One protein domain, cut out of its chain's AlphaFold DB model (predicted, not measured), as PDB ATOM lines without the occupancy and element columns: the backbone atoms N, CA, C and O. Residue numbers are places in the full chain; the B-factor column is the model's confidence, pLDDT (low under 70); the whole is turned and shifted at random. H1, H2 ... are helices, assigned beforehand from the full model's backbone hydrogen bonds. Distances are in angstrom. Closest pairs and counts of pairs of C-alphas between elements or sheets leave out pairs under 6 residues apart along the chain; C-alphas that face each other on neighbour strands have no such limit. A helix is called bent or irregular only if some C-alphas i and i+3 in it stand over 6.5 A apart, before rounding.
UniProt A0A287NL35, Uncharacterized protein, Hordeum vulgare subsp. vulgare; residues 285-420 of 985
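AT A GLANCE: This is residues 285 to 420 of the 985 residues of an uncharacterized protein of Hordeum vulgare subsp. vulgare (UniProt A0A287NL35). The long helix H3 makes an arm with H1 beside its first half and H2 beyond its beginning, and at its other end stands a compact bundle of three helices, H4, H5 and H6, side by side. Residues 293 to 315 swing out from the arm in a wide loop. The printed part has 136 residues with six named helices, H1 to H6 in order, and no named strand; its class is all helix. It is loose, with a radius of gyration of the C-alphas of 18.8 A, and elongated, spanning 60 by 35 by 24 A.

IN THESE COORDINATES: H3, residues 330 to 348, is 28.5 A long, with a kink of 35 degrees near residue 342; it is irregular, C-alphas 345 and 348 being 7.2 A apart. H1 is residues 285 to 292, beginning at C-alpha 285 (209.281, 206.135, 214.763), and H2 is residues 316 to 321. H4, residues 359 to 373, measures 21.1 A, H5, residues 384 to 396, 18.4 A, and H6, residues 400 to 413, 19.9 A, ending at C-alpha 413 (173.094, 215.489, 218.545).

HOW THE PARTS SIT: With residues 330 to 338 alone, H3 touches H1, closest at the C-alphas of Ser 289 and Ala 334, 5.0 A. H3 and H2 only just touch, with 3 pairs of C-alphas within 8 A, closest Ala 317 and Phe 330, 6.6 A. H3 and H4 are close but not clearly touching: the C-alphas of Leu 346 and Asn 368 are 7.3 A apart. H4, H5 and H6 form an up and down bundle, each running against the one before. H4 and H5 are a hairpin at a shallow tilt of 19 degrees, closest at the C-alphas of Thr 363 and Leu 394, 6.1 A. H5 and H6 are a hairpin too, at 25 degrees, closest at the C-alphas of Leu 394 and Ile 403, 6.5 A. Every O i to N i+4 pair is within hydrogen-bond range in H2, H4 and H5, against 2 of 4 in H1, 12 of 15 in H3 and 8 of 10 in H6.

THE WHOLE: The two C-alphas farthest apart, of Ala 323 and Gln 385, are 61.1 A apart. The printed part has no cut, and the link from H1 to H2, 23 residues, is long. Mean pLDDT of the printed part is 72.4; residues 291 to 310, 321 to 327 and 336 to 357 are under 70.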
ATOM      1  N   VAL A 285     209.996 205.837 213.510       82.62
ATOM      2  CA  VAL A 285     209.281 206.135 214.763       82.62
ATOM      3  C   VAL A 285     208.154 207.150 214.530       82.62
ATOM      4  O   VAL A 285     207.056 206.936 215.043       82.62
ATOM      5  N   LYS A 286     208.367 208.187 213.706       82.69
ATOM      6  CA  LYS A 286     207.335 209.166 213.312       82.69
ATOM      7  C   LYS A 286     206.210 208.534 212.479       82.69
ATOM      8  O   LYS A 286     205.031 208.773 212.746       82.69
ATOM      9  N   ALA A 287     206.554 207.655 211.537       81.69
ATOM     10  CA  ALA A 287     205.588 206.873 210.765       81.69
ATOM     11  C   ALA A 287     204.696 205.994 211.661       81.69
ATOM     12  O   ALA A 287     203.535 205.762 211.330       81.69
ATOM     13  N   PHE A 288     205.226 205.509 212.791       79.44
ATOM     14  CA  PHE A 288     204.540 204.576 213.690       79.44
ATOM     15  C   PHE A 288     203.758 205.274 214.813       79.44
ATOM     16  O   PHE A 288     202.734 204.751 215.255       79.44
ATOM     17  N   SER A 289     204.208 206.441 215.285       73.75
ATOM     18  CA  SER A 289     203.507 207.220 216.316       73.75
ATOM     19  C   SER A 289     202.240 207.888 215.774       73.75
ATOM     20  O   SER A 289     201.203 207.851 216.437       73.75
ATOM     21  N   SER A 290     202.300 208.429 214.553       71.56
ATOM     22  CA  SER A 290     201.201 209.174 213.920       71.56
ATOM     23  C   SER A 290     199.877 208.386 213.805       71.56
ATOM     24  O   SER A 290     198.843 208.944 214.179       71.56
ATOM     25  N   PRO A 291     199.843 207.100 213.386       62.31
ATOM     26  CA  PRO A 291     198.615 206.301 213.392       62.31
ATOM     27  C   PRO A 291     198.207 205.819 214.783       62.31
ATOM     28  O   PRO A 291     197.016 205.721 215.077       62.31
ATOM     29  N   ALA A 292     199.180 205.497 215.642       58.09
ATOM     30  CA  ALA A 292     198.906 204.978 216.979       58.09
ATOM     31  C   ALA A 292     198.135 205.998 217.834       58.09
ATOM     32  O   ALA A 292     197.266 205.613 218.608       58.09
ATOM     33  N   ALA A 293     198.417 207.292 217.651       59.03
ATOM     34  CA  ALA A 293     197.785 208.392 218.373       59.03
ATOM     35  C   ALA A 293     196.318 208.688 217.985       59.03
ATOM     36  O   ALA A 293     195.706 209.534 218.629       59.03
ATOM     37  N   GLN A 294     195.757 208.050 216.947       60.47
ATOM     38  CA  GLN A 294     194.449 208.442 216.391       60.47
ATOM     39  C   GLN A 294     193.257 207.699 217.008       60.47
ATOM     40  O   GLN A 294     192.279 208.341 217.366       60.47
ATOM     41  N   PHE A 295     193.321 206.370 217.148       66.06
ATOM     42  CA  PHE A 295     192.200 205.569 217.659       66.06
ATOM     43  C   PHE A 295     192.676 204.333 218.431       66.06
ATOM     44  O   PHE A 295     193.465 203.539 217.909       66.06
ATOM     45  N   ILE A 296     192.131 204.117 219.634       65.38
ATOM     46  CA  ILE A 296     192.382 202.940 220.481       65.38
ATOM     47  C   ILE A 296     191.073 202.510 221.166       65.38
ATOM     48  O   ILE A 296     190.429 203.321 221.826       65.38
ATOM     49  N   TRP A 297     190.708 201.227 221.046       67.50
ATOM     50  CA  TRP A 297     189.572 200.635 221.769       67.50
ATOM     51  C   TRP A 297     189.843 200.528 223.281       67.50
ATOM     52  O   TRP A 297     190.970 200.195 223.659       67.50
ATOM     53  N   PRO A 298     188.827 200.683 224.153       58.81
ATOM     54  CA  PRO A 298     188.957 200.372 225.574       58.81
ATOM     55  C   PRO A 298     189.161 198.867 225.796       58.81
ATOM     56  O   PRO A 298     188.227 198.067 225.693       58.81
ATOM     57  N   SER A 299     190.403 198.478 226.088       53.09
ATOM     58  CA  SER A 299     190.779 197.108 226.446       53.09
ATOM     59  C   SER A 299     190.659 196.886 227.956       53.09
ATOM     60  O   SER A 299     191.273 197.608 228.740       53.09
ATOM     61  N   THR A 300     189.927 195.850 228.359       46.72
ATOM     62  CA  THR A 300     189.702 195.467 229.765       46.72
ATOM     63  C   THR A 300     190.970 194.974 230.470       46.72
ATOM     64  O   THR A 300     191.121 195.106 231.687       46.72
ATOM     65  N   GLU A 301     191.911 194.425 229.705       47.94
ATOM     66  CA  GLU A 301     193.121 193.791 230.212       47.94
ATOM     67  C   GLU A 301     194.169 194.804 230.703       47.94
ATOM     68  O   GLU A 301     195.112 195.167 229.997       47.94
ATOM     69  N   LYS A 302     194.104 195.141 231.998       46.56
ATOM     70  CA  LYS A 302     195.209 195.801 232.726       46.56
ATOM     71  C   LYS A 302     196.558 195.054 232.621       46.56
ATOM     72  O   LYS A 302     197.593 195.646 232.910       46.56
ATOM     73  N   LYS A 303     196.560 193.791 232.169       44.47
ATOM     74  CA  LYS A 303     197.743 192.936 231.948       44.47
ATOM     75  C   LYS A 303     198.413 193.084 230.568       44.47
ATOM     76  O   LYS A 303     199.511 192.572 230.383       44.47
ATOM     77  N   ILE A 304     197.842 193.826 229.608       47.66
ATOM     78  CA  ILE A 304     198.430 194.006 228.254       47.66
ATOM     79  C   ILE A 304     199.837 194.643 228.265       47.66
ATOM     80  O   ILE A 304     200.566 194.541 227.277       47.66
ATOM     81  N   MET A 305     200.243 195.294 229.361       45.19
ATOM     82  CA  MET A 305     201.601 195.834 229.507       45.19
ATOM     83  C   MET A 305     202.652 194.768 229.886       45.19
ATOM     84  O   MET A 305     203.842 195.039 229.749       45.19
ATOM     85  N   GLU A 306     202.227 193.569 230.302       39.19
ATOM     86  CA  GLU A 306     203.089 192.413 230.603       39.19
ATOM     87  C   GLU A 306     203.061 191.341 229.500       39.19
ATOM     88  O   GLU A 306     204.040 190.617 229.330       39.19
ATOM     89  N   VAL A 307     201.973 191.246 228.721       43.09
ATOM     90  CA  VAL A 307     201.868 190.300 227.596       43.09
ATOM     91  C   VAL A 307     202.968 190.588 226.557       43.09
ATOM     92  O   VAL A 307     202.996 191.693 225.999       43.09
ATOM     93  N   PRO A 308     203.857 189.623 226.236       48.03
ATOM     94  CA  PRO A 308     204.900 189.818 225.233       48.03
ATOM     95  C   PRO A 308     204.297 190.029 223.838       48.03
ATOM     96  O   PRO A 308     203.922 189.087 223.149       48.03
ATOM     97  N   ARG A 309     204.201 191.291 223.407       61.59
ATOM     98  CA  ARG A 309     203.737 191.643 222.058       61.59
ATOM     99  C   ARG A 309     204.744 191.169 221.012       61.59
ATOM    100  O   ARG A 309     205.911 191.576 221.071       61.59
ATOM    101  N   ASP A 310     204.270 190.422 220.016       61.19
ATOM    102  CA  ASP A 310     205.070 189.982 218.872       61.19
ATOM    103  C   ASP A 310     205.868 191.133 218.250       61.19
ATOM    104  O   ASP A 310     205.377 192.248 218.041       61.19
ATOM    105  N   ARG A 311     207.139 190.873 217.935       70.69
ATOM    106  CA  ARG A 311     207.963 191.823 217.183       70.69
ATOM    107  C   ARG A 311     207.455 191.832 215.746       70.69
ATOM    108  O   ARG A 311     207.504 190.801 215.091       70.69
ATOM    109  N   CYS A 312     207.081 192.994 215.212       75.62
ATOM    110  CA  CYS A 312     206.533 193.081 213.849       75.62
ATOM    111  C   CYS A 312     207.493 192.624 212.723       75.62
ATOM    112  O   CYS A 312     207.086 192.571 211.570       75.62
ATOM    113  N   GLY A 313     208.762 192.319 213.017       71.94
ATOM    114  CA  GLY A 313     209.746 191.789 212.065       71.94
ATOM    115  C   GLY A 313     210.335 192.836 211.114       71.94
ATOM    116  O   GLY A 313     211.550 192.897 210.945       71.94
ATOM    117  N   TRP A 314     209.509 193.721 210.547       79.00
ATOM    118  CA  TRP A 314     209.927 194.681 209.519       79.00
ATOM    119  C   TRP A 314     210.565 195.976 210.053       79.00
ATOM    120  O   TRP A 314     211.267 196.657 209.293       79.00
ATOM    121  N   CYS A 315     210.382 196.307 211.339       83.12
ATOM    122  CA  CYS A 315     210.976 197.507 211.937       83.12
ATOM    123  C   CYS A 315     212.515 197.439 212.017       83.12
ATOM    124  O   CYS A 315     213.092 196.360 212.119       83.12
ATOM    125  N   ILE A 316     213.207 198.579 212.015       82.31
ATOM    126  CA  ILE A 316     214.677 198.653 212.051       82.31
ATOM    127  C   ILE A 316     215.209 198.011 213.339       82.31
ATOM    128  O   ILE A 316     216.072 197.137 213.282       82.31
ATOM    129  N   ALA A 317     214.618 198.332 214.495       81.69
ATOM    130  CA  ALA A 317     214.929 197.644 215.749       81.69
ATOM    131  C   ALA A 317     214.681 196.125 215.672       81.69
ATOM    132  O   ALA A 317     215.456 195.360 216.237       81.69
ATOM    133  N   CYS A 318     213.654 195.679 214.945       81.19
ATOM    134  CA  CYS A 318     213.294 194.273 214.761       81.19
ATOM    135  C   CYS A 318     214.359 193.543 213.926       81.19
ATOM    136  O   CYS A 318     214.867 192.510 214.354       81.19
ATOM    137  N   LYS A 319     214.752 194.138 212.791       76.81
ATOM    138  CA  LYS A 319     215.802 193.658 211.880       76.81
ATOM    139  C   LYS A 319     217.164 193.557 212.575       76.81
ATOM    140  O   LYS A 319     217.840 192.547 212.434       76.81
ATOM    141  N   ILE A 320     217.539 194.552 213.385       70.56
ATOM    142  CA  ILE A 320     218.772 194.512 214.197       70.56
ATOM    143  C   ILE A 320     218.672 193.449 215.302       70.56
ATOM    144  O   ILE A 320     219.646 192.763 215.593       70.56
ATOM    145  N   SER A 321     217.498 193.280 215.919       62.44
ATOM    146  CA  SER A 321     217.301 192.316 217.015       62.44
ATOM    147  C   SER A 321     217.290 190.850 216.564       62.44
ATOM    148  O   SER A 321     217.302 189.966 217.418       62.44
ATOM    149  N   ALA A 322     217.286 190.581 215.253       58.59
ATOM    150  CA  ALA A 322     217.583 189.257 214.702       58.59
ATOM    151  C   ALA A 322     219.074 188.881 214.861       58.59
ATOM    152  O   ALA A 322     219.404 187.702 214.876       58.59
ATOM    153  N   ALA A 323     219.959 189.866 215.056       53.19
ATOM    154  CA  ALA A 323     221.381 189.688 215.364       53.19
ATOM    155  C   ALA A 323     221.677 189.817 216.880       53.19
ATOM    156  O   ALA A 323     222.674 190.407 217.288       53.19
ATOM    157  N   GLY A 324     220.780 189.312 217.735       48.44
ATOM    158  CA  GLY A 324     221.011 189.131 219.181       48.44
ATOM    159  C   GLY A 324     220.714 190.325 220.103       48.44
ATOM    160  O   GLY A 324     220.513 190.133 221.302       48.44
ATOM    161  N   ALA A 325     220.614 191.556 219.592       52.53
ATOM    162  CA  ALA A 325     220.334 192.725 220.435       52.53
ATOM    163  C   ALA A 325     218.896 192.717 221.008       52.53
ATOM    164  O   ALA A 325     217.921 192.578 220.273       52.53
ATOM    165  N   LYS A 326     218.722 192.958 222.317       60.97
ATOM    166  CA  LYS A 326     217.396 193.058 222.972       60.97
ATOM    167  C   LYS A 326     216.721 194.434 222.768       60.97
ATOM    168  O   LYS A 326     216.302 195.061 223.737       60.97
ATOM    169  N   LYS A 327     216.604 194.939 221.530       66.69
ATOM    170  CA  LYS A 327     215.909 196.220 221.270       66.69
ATOM    171  C   LYS A 327     214.385 196.036 221.224       66.69
ATOM    172  O   LYS A 327     213.874 195.032 220.728       66.69
ATOM    173  N   ALA A 328     213.648 197.019 221.743       75.69
ATOM    174  CA  ALA A 328     212.186 197.022 221.709       75.69
ATOM    175  C   ALA A 328     211.658 197.298 220.288       75.69
ATOM    176  O   ALA A 328     212.201 198.128 219.557       75.69
ATOM    177  N   CYS A 329     210.576 196.621 219.894       82.38
ATOM    178  CA  CYS A 329     209.909 196.844 218.610       82.38
ATOM    179  C   CYS A 329     209.287 198.251 218.574       82.38
ATOM    180  O   CYS A 329     208.412 198.547 219.388       82.38
ATOM    181  N   PHE A 330     209.684 199.099 217.617       81.12
ATOM    182  CA  PHE A 330     209.187 200.479 217.514       81.12
ATOM    183  C   PHE A 330     207.653 200.562 217.410       81.12
ATOM    184  O   PHE A 330     207.057 201.449 218.011       81.12
ATOM    185  N   LEU A 331     206.997 199.618 216.720       78.19
ATOM    186  CA  LEU A 331     205.531 199.581 216.609       78.19
ATOM    187  C   LEU A 331     204.867 199.270 217.962       78.19
ATOM    188  O   LEU A 331     203.844 199.861 218.311       78.19
ATOM    189  N   ASN A 332     205.483 198.395 218.760       77.25
ATOM    190  CA  ASN A 332     204.997 198.031 220.093       77.25
ATOM    191  C   ASN A 332     205.242 199.171 221.096       77.25
ATOM    192  O   ASN A 332     204.406 199.409 221.960       77.25
ATOM    193  N   VAL A 333     206.337 199.926 220.940       78.31
ATOM    194  CA  VAL A 333     206.596 201.159 221.704       78.31
ATOM    195  C   VAL A 333     205.598 202.262 221.332       78.31
ATOM    196  O   VAL A 333     205.029 202.881 222.225       78.31
ATOM    197  N   ALA A 334     205.328 202.482 220.041       75.25
ATOM    198  CA  ALA A 334     204.371 203.486 219.577       75.25
ATOM    199  C   ALA A 334     202.943 203.190 220.066       75.25
ATOM    200  O   ALA A 334     202.314 204.049 220.681       75.25
ATOM    201  N   THR A 335     202.462 201.955 219.877       71.50
ATOM    202  CA  THR A 335     201.150 201.507 220.381       71.50
ATOM    203  C   THR A 335     201.052 201.557 221.909       71.50
ATOM    204  O   THR A 335     200.034 202.012 222.423       71.50
ATOM    205  N   ALA A 336     202.094 201.169 222.653       69.31
ATOM    206  CA  ALA A 336     202.096 201.265 224.116       69.31
ATOM    207  C   ALA A 336     202.122 202.719 224.623       69.31
ATOM    208  O   ALA A 336     201.455 203.037 225.608       69.31
ATOM    209  N   ASN A 337     202.856 203.616 223.961       67.69
ATOM    210  CA  ASN A 337     202.883 205.037 224.314       67.69
ATOM    211  C   ASN A 337     201.554 205.726 223.987       67.69
ATOM    212  O   ASN A 337     201.054 206.495 224.805       67.69
ATOM    213  N   ALA A 338     200.942 205.406 222.845       64.81
ATOM    214  CA  ALA A 338     199.622 205.913 222.500       64.81
ATOM    215  C   ALA A 338     198.534 205.378 223.447       64.81
ATOM    216  O   ALA A 338     197.706 206.160 223.902       64.81
ATOM    217  N   ALA A 339     198.592 204.101 223.846       61.91
ATOM    218  CA  ALA A 339     197.695 203.540 224.862       61.91
ATOM    219  C   ALA A 339     197.857 204.225 226.232       61.91
ATOM    220  O   ALA A 339     196.873 204.455 226.923       61.91
ATOM    221  N   LYS A 340     199.078 204.628 226.613       57.19
ATOM    222  CA  LYS A 340     199.328 205.456 227.813       57.19
ATOM    223  C   LYS A 340     198.834 206.902 227.664       57.19
ATOM    224  O   LYS A 340     198.570 207.553 228.672       57.19
ATOM    225  N   GLY A 341     198.717 207.400 226.433       49.41
ATOM    226  CA  GLY A 341     198.086 208.680 226.108       49.41
ATOM    227  C   GLY A 341     196.566 208.606 226.230       49.41
ATOM    228  O   GLY A 341     195.985 209.329 227.038       49.41
ATOM    229  N   SER A 342     195.927 207.684 225.500       49.44
ATOM    230  CA  SER A 342     194.472 207.488 225.546       49.44
ATOM    231  C   SER A 342     193.988 207.081 226.937       49.44
ATOM    232  O   SER A 342     192.951 207.570 227.368       49.44
ATOM    233  N   ALA A 343     194.766 206.303 227.701       41.53
ATOM    234  CA  ALA A 343     194.453 205.959 229.090       41.53
ATOM    235  C   ALA A 343     194.214 207.176 230.003       41.53
ATOM    236  O   ALA A 343     193.521 207.028 231.002       41.53
ATOM    237  N   ARG A 344     194.734 208.373 229.685       44.03
ATOM    238  CA  ARG A 344     194.441 209.604 230.450       44.03
ATOM    239  C   ARG A 344     193.043 210.157 230.182       44.03
ATOM    240  O   ARG A 344     192.441 210.705 231.094       44.03
ATOM    241  N   ILE A 345     192.530 209.986 228.965       44.06
ATOM    242  CA  ILE A 345     191.145 210.325 228.598       44.06
ATOM    243  C   ILE A 345     190.213 209.230 229.139       44.06
ATOM    244  O   ILE A 345     189.247 209.510 229.836       44.06
ATOM    245  N   LEU A 346     190.590 207.965 228.934       43.09
ATOM    246  CA  LEU A 346     189.857 206.774 229.374       43.09
ATOM    247  C   LEU A 346     189.955 206.505 230.896       43.09
ATOM    248  O   LEU A 346     189.437 205.493 231.363       43.09
ATOM    249  N   SER A 347     190.605 207.369 231.688       38.12
ATOM    250  CA  SER A 347     190.798 207.167 233.140       38.12
ATOM    251  C   SER A 347     189.492 207.192 233.947       38.12
ATOM    252  O   SER A 347     189.469 206.689 235.066       38.12
ATOM    253  N   ALA A 348     188.408 207.733 233.380       40.66
ATOM    254  CA  ALA A 348     187.066 207.693 233.965       40.66
ATOM    255  C   ALA A 348     186.351 206.333 233.785       40.66
ATOM    256  O   ALA A 348     185.309 206.101 234.394       40.66
ATOM    257  N   MET A 349     186.879 205.415 232.963       47.22
ATOM    258  CA  MET A 349     186.222 204.130 232.716       47.22
ATOM    259  C   MET A 349     186.371 203.163 233.891       47.22
ATOM    260  O   MET A 349     187.467 202.684 234.201       47.22
ATOM    261  N   HIS A 350     185.238 202.763 234.470       47.28
ATOM    262  CA  HIS A 350     185.169 201.545 235.270       47.28
ATOM    263  C   HIS A 350     185.637 200.344 234.435       47.28
ATOM    264  O   HIS A 350     185.299 200.213 233.256       47.28
ATOM    265  N   VAL A 351     186.423 199.454 235.049       47.31
ATOM    266  CA  VAL A 351     186.952 198.265 234.370       47.31
ATOM    267  C   VAL A 351     185.793 197.351 233.994       47.31
ATOM    268  O   VAL A 351     185.196 196.704 234.855       47.31
ATOM    269  N   ILE A 352     185.487 197.294 232.701       55.78
ATOM    270  CA  ILE A 352     184.468 196.398 232.165       55.78
ATOM    271  C   ILE A 352     184.903 194.956 232.463       55.78
ATOM    272  O   ILE A 352     186.032 194.567 232.154       55.78
ATOM    273  N   LYS A 353     184.016 194.161 233.070       50.81
ATOM    274  CA  LYS A 353     184.243 192.720 233.243       50.81
ATOM    275  C   LYS A 353     184.332 192.062 231.863       50.81
ATOM    276  O   LYS A 353     183.587 192.425 230.954       50.81
ATOM    277  N   SER A 354     185.233 191.097 231.699       49.28
ATOM    278  CA  SER A 354     185.383 190.342 230.454       49.28
ATOM    279  C   SER A 354     184.172 189.431 230.222       49.28
ATOM    280  O   SER A 354     184.128 188.323 230.746       49.28
ATOM    281  N   SER A 355     183.197 189.910 229.448       53.84
ATOM    282  CA  SER A 355     182.207 189.058 228.779       53.84
ATOM    283  C   SER A 355     182.738 188.618 227.419       53.84
ATOM    284  O   SER A 355     183.427 189.404 226.769       53.84
ATOM    285  N   ASP A 356     182.300 187.466 226.917       57.19
ATOM    286  CA  ASP A 356     182.632 186.997 225.560       57.19
ATOM    287  C   ASP A 356     182.064 187.903 224.446       57.19
ATOM    288  O   ASP A 356     182.466 187.825 223.284       57.19
ATOM    289  N   SER A 357     181.143 188.811 224.790       68.00
ATOM    290  CA  SER A 357     180.617 189.823 223.876       68.00
ATOM    291  C   SER A 357     181.522 191.062 223.789       68.00
ATOM    292  O   SER A 357     182.000 191.589 224.791       68.00
ATOM    293  N   HIS A 358     181.701 191.600 222.578       77.44
ATOM    294  CA  HIS A 358     182.415 192.867 222.357       77.44
ATOM    295  C   HIS A 358     181.534 194.122 222.535       77.44
ATOM    296  O   HIS A 358     182.039 195.240 222.428       77.44
ATOM    297  N   PHE A 359     180.227 193.971 222.784       82.12
ATOM    298  CA  PHE A 359     179.299 195.104 222.890       82.12
ATOM    299  C   PHE A 359     179.617 196.067 224.046       82.12
ATOM    300  O   PHE A 359     179.642 197.270 223.782       82.12
ATOM    301  N   PRO A 360     179.982 195.612 225.263       79.50
ATOM    302  CA  PRO A 360     180.374 196.508 226.350       79.50
ATOM    303  C   PRO A 360     181.534 197.455 226.002       79.50
ATOM    304  O   PRO A 360     181.494 198.624 226.378       79.50
ATOM    305  N   SER A 361     182.534 197.009 225.228       77.88
ATOM    306  CA  SER A 361     183.628 197.878 224.753       77.88
ATOM    307  C   SER A 361     183.162 198.935 223.744       77.88
ATOM    308  O   SER A 361     183.738 200.022 223.698       77.88
ATOM    309  N   ILE A 362     182.122 198.644 222.953       83.50
ATOM    310  CA  ILE A 362     181.500 199.606 222.028       83.50
ATOM    311  C   ILE A 362     180.676 200.628 222.827       83.50
ATOM    312  O   ILE A 362     180.879 201.829 222.663       83.50
ATOM    313  N   THR A 363     179.825 200.155 223.744       85.56
ATOM    314  CA  THR A 363     179.039 200.970 224.685       85.56
ATOM    315  C   THR A 363     179.923 201.928 225.483       85.56
ATOM    316  O   THR A 363     179.701 203.136 225.447       85.56
ATOM    317  N   ALA A 364     180.978 201.433 226.139       79.69
ATOM    318  CA  ALA A 364     181.876 202.273 226.932       79.69
ATOM    319  C   ALA A 364     182.581 203.335 226.074       79.69
ATOM    320  O   ALA A 364     182.714 204.485 226.489       79.69
ATOM    321  N   TYR A 365     182.993 202.983 224.852       83.00
ATOM    322  CA  TYR A 365     183.599 203.947 223.940       83.00
ATOM    323  C   TYR A 365     182.606 205.026 223.470       83.00
ATOM    324  O   TYR A 365     182.978 206.193 223.375       83.00
ATOM    325  N   MET A 366     181.336 204.670 223.249       86.31
ATOM    326  CA  MET A 366     180.268 205.629 222.941       86.31
ATOM    327  C   MET A 366     179.954 206.569 224.118       86.31
ATOM    328  O   MET A 366     179.773 207.761 223.887       86.31
ATOM    329  N   VAL A 367     179.971 206.086 225.369       84.69
ATOM    330  CA  VAL A 367     179.869 206.945 226.573       84.69
ATOM    331  C   VAL A 367     181.059 207.909 226.661       84.69
ATOM    332  O   VAL A 367     180.885 209.100 226.891       84.69
ATOM    333  N   ASN A 368     182.279 207.438 226.395       80.75
ATOM    334  CA  ASN A 368     183.451 208.317 226.334       80.75
ATOM    335  C   ASN A 368     183.367 209.338 225.186       80.75
ATOM    336  O   ASN A 368     183.862 210.453 225.332       80.75
ATOM    337  N   MET A 369     182.753 208.985 224.051       83.38
ATOM    338  CA  MET A 369     182.514 209.917 222.945       83.38
ATOM    339  C   MET A 369     181.491 210.998 223.332       83.38
ATOM    340  O   MET A 369     181.738 212.166 223.055       83.38
ATOM    341  N   GLU A 370     180.410 210.644 224.041       86.69
ATOM    342  CA  GLU A 370     179.482 211.602 224.671       86.69
ATOM    343  C   GLU A 370     180.231 212.559 225.610       86.69
ATOM    344  O   GLU A 370     180.195 213.775 225.419       86.69
ATOM    345  N   GLU A 371     180.985 212.022 226.570       82.12
ATOM    346  CA  GLU A 371     181.703 212.799 227.586       82.12
ATOM    347  C   GLU A 371     182.761 213.729 226.971       82.12
ATOM    348  O   GLU A 371     182.907 214.902 227.351       82.12
ATOM    349  N   SER A 372     183.448 213.234 225.940       81.25
ATOM    350  CA  SER A 372     184.431 213.994 225.169       81.25
ATOM    351  C   SER A 372     183.806 215.091 224.298       81.25
ATOM    352  O   SER A 372     184.528 215.987 223.865       81.25
ATOM    353  N   LEU A 373     182.486 215.077 224.085       82.56
ATOM    354  CA  LEU A 373     181.766 216.028 223.233       82.56
ATOM    355  C   LEU A 373     180.739 216.902 223.970       82.56
ATOM    356  O   LEU A 373     180.136 217.742 223.319       82.56
ATOM    357  N   ARG A 374     180.560 216.800 225.299       79.12
ATOM    358  CA  ARG A 374     179.477 217.488 226.057       79.12
ATOM    359  C   ARG A 374     179.247 218.989 225.789       79.12
ATOM    360  O   ARG A 374     178.121 219.435 225.946       79.12
ATOM    361  N   GLY A 375     180.258 219.768 225.389       80.19
ATOM    362  CA  GLY A 375     180.085 221.190 225.007       80.19
ATOM    363  C   GLY A 375     179.657 221.423 223.548       80.19
ATOM    364  O   GLY A 375     179.441 222.548 223.119       80.19
ATOM    365  N   LEU A 376     179.573 220.360 222.756       84.12
ATOM    366  CA  LEU A 376     179.282 220.353 221.322       84.12
ATOM    367  C   LEU A 376     178.146 219.369 220.989       84.12
ATOM    368  O   LEU A 376     177.948 219.019 219.826       84.12
ATOM    369  N   LEU A 377     177.391 218.953 222.010       85.75
ATOM    370  CA  LEU A 377     176.090 218.312 221.862       85.75
ATOM    371  C   LEU A 377     174.987 219.386 221.838       85.75
ATOM    372  O   LEU A 377     175.125 220.453 222.443       85.75
ATOM    373  N   VAL A 378     173.914 219.116 221.100       82.12
ATOM    374  CA  VAL A 378     172.719 219.958 220.923       82.12
ATOM    375  C   VAL A 378     171.505 219.043 220.819       82.12
ATOM    376  O   VAL A 378     171.573 218.006 220.164       82.12
ATOM    377  N   GLY A 379     170.383 219.444 221.416       83.25
ATOM    378  CA  GLY A 379     169.149 218.656 221.408       83.25
ATOM    379  C   GLY A 379     169.047 217.729 222.618       83.25
ATOM    380  O   GLY A 379     169.404 218.116 223.730       83.25
ATOM    381  N   SER A 380     168.534 216.511 222.423       77.50
ATOM    382  CA  SER A 380     168.173 215.598 223.518       77.50
ATOM    383  C   SER A 380     169.325 215.228 224.457       77.50
ATOM    384  O   SER A 380     169.084 215.002 225.637       77.50
ATOM    385  N   LEU A 381     170.576 215.203 223.990       81.00
ATOM    386  CA  LEU A 381     171.736 214.888 224.840       81.00
ATOM    387  C   LEU A 381     172.332 216.102 225.577       81.00
ATOM    388  O   LEU A 381     173.298 215.938 226.323       81.00
ATOM    389  N   GLN A 382     171.762 217.299 225.406       79.56
ATOM    390  CA  GLN A 382     172.121 218.488 226.190       79.56
ATOM    391  C   GLN A 382     171.438 218.499 227.572       79.56
ATOM    392  O   GLN A 382     172.013 218.996 228.540       79.56
ATOM    393  N   ASP A 383     170.236 217.922 227.690       83.56
ATOM    394  CA  ASP A 383     169.540 217.742 228.970       83.56
ATOM    395  C   ASP A 383     170.156 216.592 229.784       83.56
ATOM    396  O   ASP A 383     170.305 215.467 229.304       83.56
ATOM    397  N   MET A 384     170.449 216.854 231.061       82.88
ATOM    398  CA  MET A 384     170.978 215.863 231.997       82.88
ATOM    399  C   MET A 384     170.066 214.640 232.169       82.88
ATOM    400  O   MET A 384     170.590 213.531 232.273       82.88
ATOM    401  N   GLN A 385     168.736 214.800 232.177       84.31
ATOM    402  CA  GLN A 385     167.819 213.674 232.398       84.31
ATOM    403  C   GLN A 385     167.758 212.746 231.179       84.31
ATOM    404  O   GLN A 385     167.924 211.531 231.306       84.31
ATOM    405  N   GLN A 386     167.562 213.296 229.980       85.44
ATOM    406  CA  GLN A 386     167.587 212.533 228.728       85.44
ATOM    407  C   GLN A 386     168.943 211.856 228.491       85.44
ATOM    408  O   GLN A 386     168.985 210.688 228.104       85.44
ATOM    409  N   ARG A 387     170.049 212.534 228.810       85.88
ATOM    410  CA  ARG A 387     171.417 211.993 228.753       85.88
ATOM    411  C   ARG A 387     171.629 210.824 229.726       85.88
ATOM    412  O   ARG A 387     172.211 209.812 229.342       85.88
ATOM    413  N   GLN A 388     171.095 210.899 230.950       86.19
ATOM    414  CA  GLN A 388     171.082 209.770 231.895       86.19
ATOM    415  C   GLN A 388     170.243 208.586 231.383       86.19
ATOM    416  O   GLN A 388     170.685 207.440 231.484       86.19
ATOM    417  N   ARG A 389     169.069 208.840 230.785       87.94
ATOM    418  CA  ARG A 389     168.237 207.791 230.159       87.94
ATOM    419  C   ARG A 389     168.969 207.114 228.994       87.94
ATOM    420  O   ARG A 389     168.964 205.889 228.920       87.94
ATOM    421  N   TRP A 390     169.656 207.887 228.148       92.50
ATOM    422  CA  TRP A 390     170.478 207.373 227.043       92.50
ATOM    423  C   TRP A 390     171.648 206.512 227.548       92.50
ATOM    424  O   TRP A 390     171.857 205.415 227.036       92.50
ATOM    425  N   HIS A 391     172.353 206.934 228.608       87.19
ATOM    426  CA  HIS A 391     173.382 206.106 229.255       87.19
ATOM    427  C   HIS A 391     172.828 204.790 229.809       87.19
ATOM    428  O   HIS A 391     173.427 203.743 229.569       87.19
ATOM    429  N   LYS A 392     171.679 204.821 230.497       87.00
ATOM    430  CA  LYS A 392     171.030 203.608 231.014       87.00
ATOM    431  C   LYS A 392     170.683 202.638 229.876       87.00
ATOM    432  O   LYS A 392     171.125 201.493 229.903       87.00
ATOM    433  N   GLN A 393     170.007 203.123 228.832       88.25
ATOM    434  CA  GLN A 393     169.663 202.324 227.649       88.25
ATOM    435  C   GLN A 393     170.899 201.733 226.953       88.25
ATOM    436  O   GLN A 393     170.864 200.591 226.505       88.25
ATOM    437  N   LEU A 394     172.004 202.481 226.880       87.62
ATOM    438  CA  LEU A 394     173.249 202.026 226.257       87.62
ATOM    439  C   LEU A 394     174.014 201.001 227.115       87.62
ATOM    440  O   LEU A 394     174.709 200.145 226.566       87.62
ATOM    441  N   GLN A 395     173.878 201.065 228.442       83.50
ATOM    442  CA  GLN A 395     174.418 200.080 229.384       83.50
ATOM    443  C   GLN A 395     173.596 198.779 229.401       83.50
ATOM    444  O   GLN A 395     174.164 197.701 229.557       83.50
ATOM    445  N   GLU A 396     172.281 198.873 229.201       84.69
ATOM    446  CA  GLU A 396     171.355 197.733 229.083       84.69
ATOM    447  C   GLU A 396     171.403 197.063 227.688       84.69
ATOM    448  O   GLU A 396     170.936 195.936 227.511       84.69
ATOM    449  N   ALA A 397     171.994 197.723 226.687       85.00
ATOM    450  CA  ALA A 397     172.032 197.261 225.301       85.00
ATOM    451  C   ALA A 397     173.006 196.085 225.064       85.00
ATOM    452  O   ALA A 397     174.203 196.261 224.836       85.00
ATOM    453  N   SER A 398     172.464 194.866 225.011       82.31
ATOM    454  CA  SER A 398     173.212 193.623 224.753       82.31
ATOM    455  C   SER A 398     173.445 193.286 223.270       82.31
ATOM    456  O   SER A 398     174.140 192.316 222.966       82.31
ATOM    457  N   ASN A 399     172.857 194.037 222.329       85.31
ATOM    458  CA  ASN A 399     172.823 193.676 220.908       85.31
ATOM    459  C   ASN A 399     172.898 194.885 219.950       85.31
ATOM    460  O   ASN A 399     172.620 196.027 220.319       85.31
ATOM    461  N   CYS A 400     173.235 194.623 218.679       85.25
ATOM    462  CA  CYS A 400     173.317 195.650 217.630       85.25
ATOM    463  C   CYS A 400     172.025 196.464 217.487       85.25
ATOM    464  O   CYS A 400     172.085 197.678 217.326       85.25
ATOM    465  N   THR A 401     170.863 195.810 217.550       85.62
ATOM    466  CA  THR A 401     169.547 196.435 217.353       85.62
ATOM    467  C   THR A 401     169.202 197.490 218.407       85.62
ATOM    468  O   THR A 401     168.520 198.452 218.067       85.62
ATOM    469  N   ALA A 402     169.711 197.365 219.637       88.62
ATOM    470  CA  ALA A 402     169.578 198.375 220.685       88.62
ATOM    471  C   ALA A 402     170.625 199.500 220.559       88.62
ATOM    472  O   ALA A 402     170.298 200.668 220.748       88.62
ATOM    473  N   ILE A 403     171.870 199.186 220.178       89.56
ATOM    474  CA  ILE A 403     172.946 200.195 220.074       89.56
ATOM    475  C   ILE A 403     172.814 201.059 218.803       89.56
ATOM    476  O   ILE A 403     173.117 202.250 218.833       89.56
ATOM    477  N   VAL A 404     172.334 200.500 217.687       91.94
ATOM    478  CA  VAL A 404     172.132 201.208 216.404       91.94
ATOM    479  C   VAL A 404     171.319 202.511 216.532       91.94
ATOM    480  O   VAL A 404     171.827 203.541 216.079       91.94
ATOM    481  N   PRO A 405     170.112 202.545 217.138       90.69
ATOM    482  CA  PRO A 405     169.373 203.796 217.313       90.69
ATOM    483  C   PRO A 405     170.096 204.774 218.249       90.69
ATOM    484  O   PRO A 405     170.135 205.964 217.950       90.69
ATOM    485  N   LEU A 406     170.738 204.287 219.317       91.31
ATOM    486  CA  LEU A 406     171.483 205.119 220.271       91.31
ATOM    487  C   LEU A 406     172.714 205.782 219.625       91.31
ATOM    488  O   LEU A 406     173.016 206.935 219.931       91.31
ATOM    489  N   LEU A 407     173.388 205.094 218.694       91.81
ATOM    490  CA  LEU A 407     174.514 205.621 217.913       91.81
ATOM    491  C   LEU A 407     174.071 206.653 216.863       91.81
ATOM    492  O   LEU A 407     174.749 207.662 216.672       91.81
ATOM    493  N   VAL A 408     172.929 206.435 216.200       90.69
ATOM    494  CA  VAL A 408     172.352 207.432 215.279       90.69
ATOM    495  C   VAL A 408     171.845 208.656 216.047       90.69
ATOM    496  O   VAL A 408     172.031 209.774 215.572       90.69
ATOM    497  N   GLN A 409     171.278 208.473 217.246       90.38
ATOM    498  CA  GLN A 409     170.913 209.575 218.137       90.38
ATOM    499  C   GLN A 409     172.146 210.380 218.561       90.38
ATOM    500  O   GLN A 409     172.120 211.604 218.464       90.38
ATOM    501  N   LEU A 410     173.230 209.725 218.993       90.19
ATOM    502  CA  LEU A 410     174.482 210.406 219.338       90.19
ATOM    503  C   LEU A 410     174.970 211.277 218.175       90.19
ATOM    504  O   LEU A 410     175.168 212.474 218.354       90.19
ATOM    505  N   GLU A 411     175.073 210.712 216.970       91.12
ATOM    506  CA  GLU A 411     175.520 211.455 215.788       91.12
ATOM    507  C   GLU A 411     174.586 212.613 215.412       91.12
ATOM    508  O   GLU A 411     175.074 213.681 215.053       91.12
ATOM    509  N   SER A 412     173.264 212.464 215.557       87.56
ATOM    510  CA  SER A 412     172.322 213.556 215.287       87.56
ATOM    511  C   SER A 412     172.346 214.688 216.321       87.56
ATOM    512  O   SER A 412     171.803 215.751 216.039       87.56
ATOM    513  N   ASN A 413     172.935 214.469 217.504       89.44
ATOM    514  CA  ASN A 413     173.094 215.489 218.545       89.44
ATOM    515  C   ASN A 413     174.451 216.223 218.462       89.44
ATOM    516  O   ASN A 413     174.627 217.225 219.146       89.44
ATOM    517  N   ILE A 414     175.420 215.763 217.661       87.94
ATOM    518  CA  ILE A 414     176.740 216.413 217.539       87.94
ATOM    519  C   ILE A 414     176.650 217.632 216.605       87.94
ATOM    520  O   ILE A 414     176.156 217.529 215.481       87.94
ATOM    521  N   ARG A 415     177.175 218.792 217.035       83.31
ATOM    522  CA  ARG A 415     177.246 220.005 216.195       83.31
ATOM    523  C   ARG A 415     178.052 219.763 214.922       83.31
ATOM    524  O   ARG A 415     179.144 219.198 214.957       83.31
ATOM    525  N   SER A 416     177.564 220.303 213.807       81.81
ATOM    526  CA  SER A 416     178.179 220.172 212.480       81.81
ATOM    527  C   SER A 416     179.651 220.602 212.430       81.81
ATOM    528  O   SER A 416     180.434 219.952 211.742       81.81
ATOM    529  N   ILE A 417     180.052 221.629 213.192       82.81
ATOM    530  CA  ILE A 417     181.448 222.093 213.262       82.81
ATOM    531  C   ILE A 417     182.417 221.050 213.844       82.81
ATOM    532  O   ILE A 417     183.586 221.032 213.456       82.81
ATOM    533  N   ALA A 418     181.962 220.163 214.738       83.81
ATOM    534  CA  ALA A 418     182.811 219.127 215.331       83.81
ATOM    535  C   ALA A 418     183.235 218.060 214.305       83.81
ATOM    536  O   ALA A 418     184.238 217.371 214.507       83.81
ATOM    537  N   PHE A 419     182.505 217.944 213.192       85.62
ATOM    538  CA  PHE A 419     182.853 217.075 212.077       85.62
ATOM    539  C   PHE A 419     183.798 217.754 211.081       85.62
ATOM    540  O   PHE A 419     183.767 218.961 210.846       85.62
ATOM    541  N   SER A 420     184.618 216.938 210.422       81.00
ATOM    542  CA  SER A 420     185.356 217.321 209.222       81.00
ATOM    543  C   SER A 420     184.397 217.876 208.155       81.00
ATOM    544  O   SER A 420     183.344 217.270 207.928       81.00
TER     545      SER A 420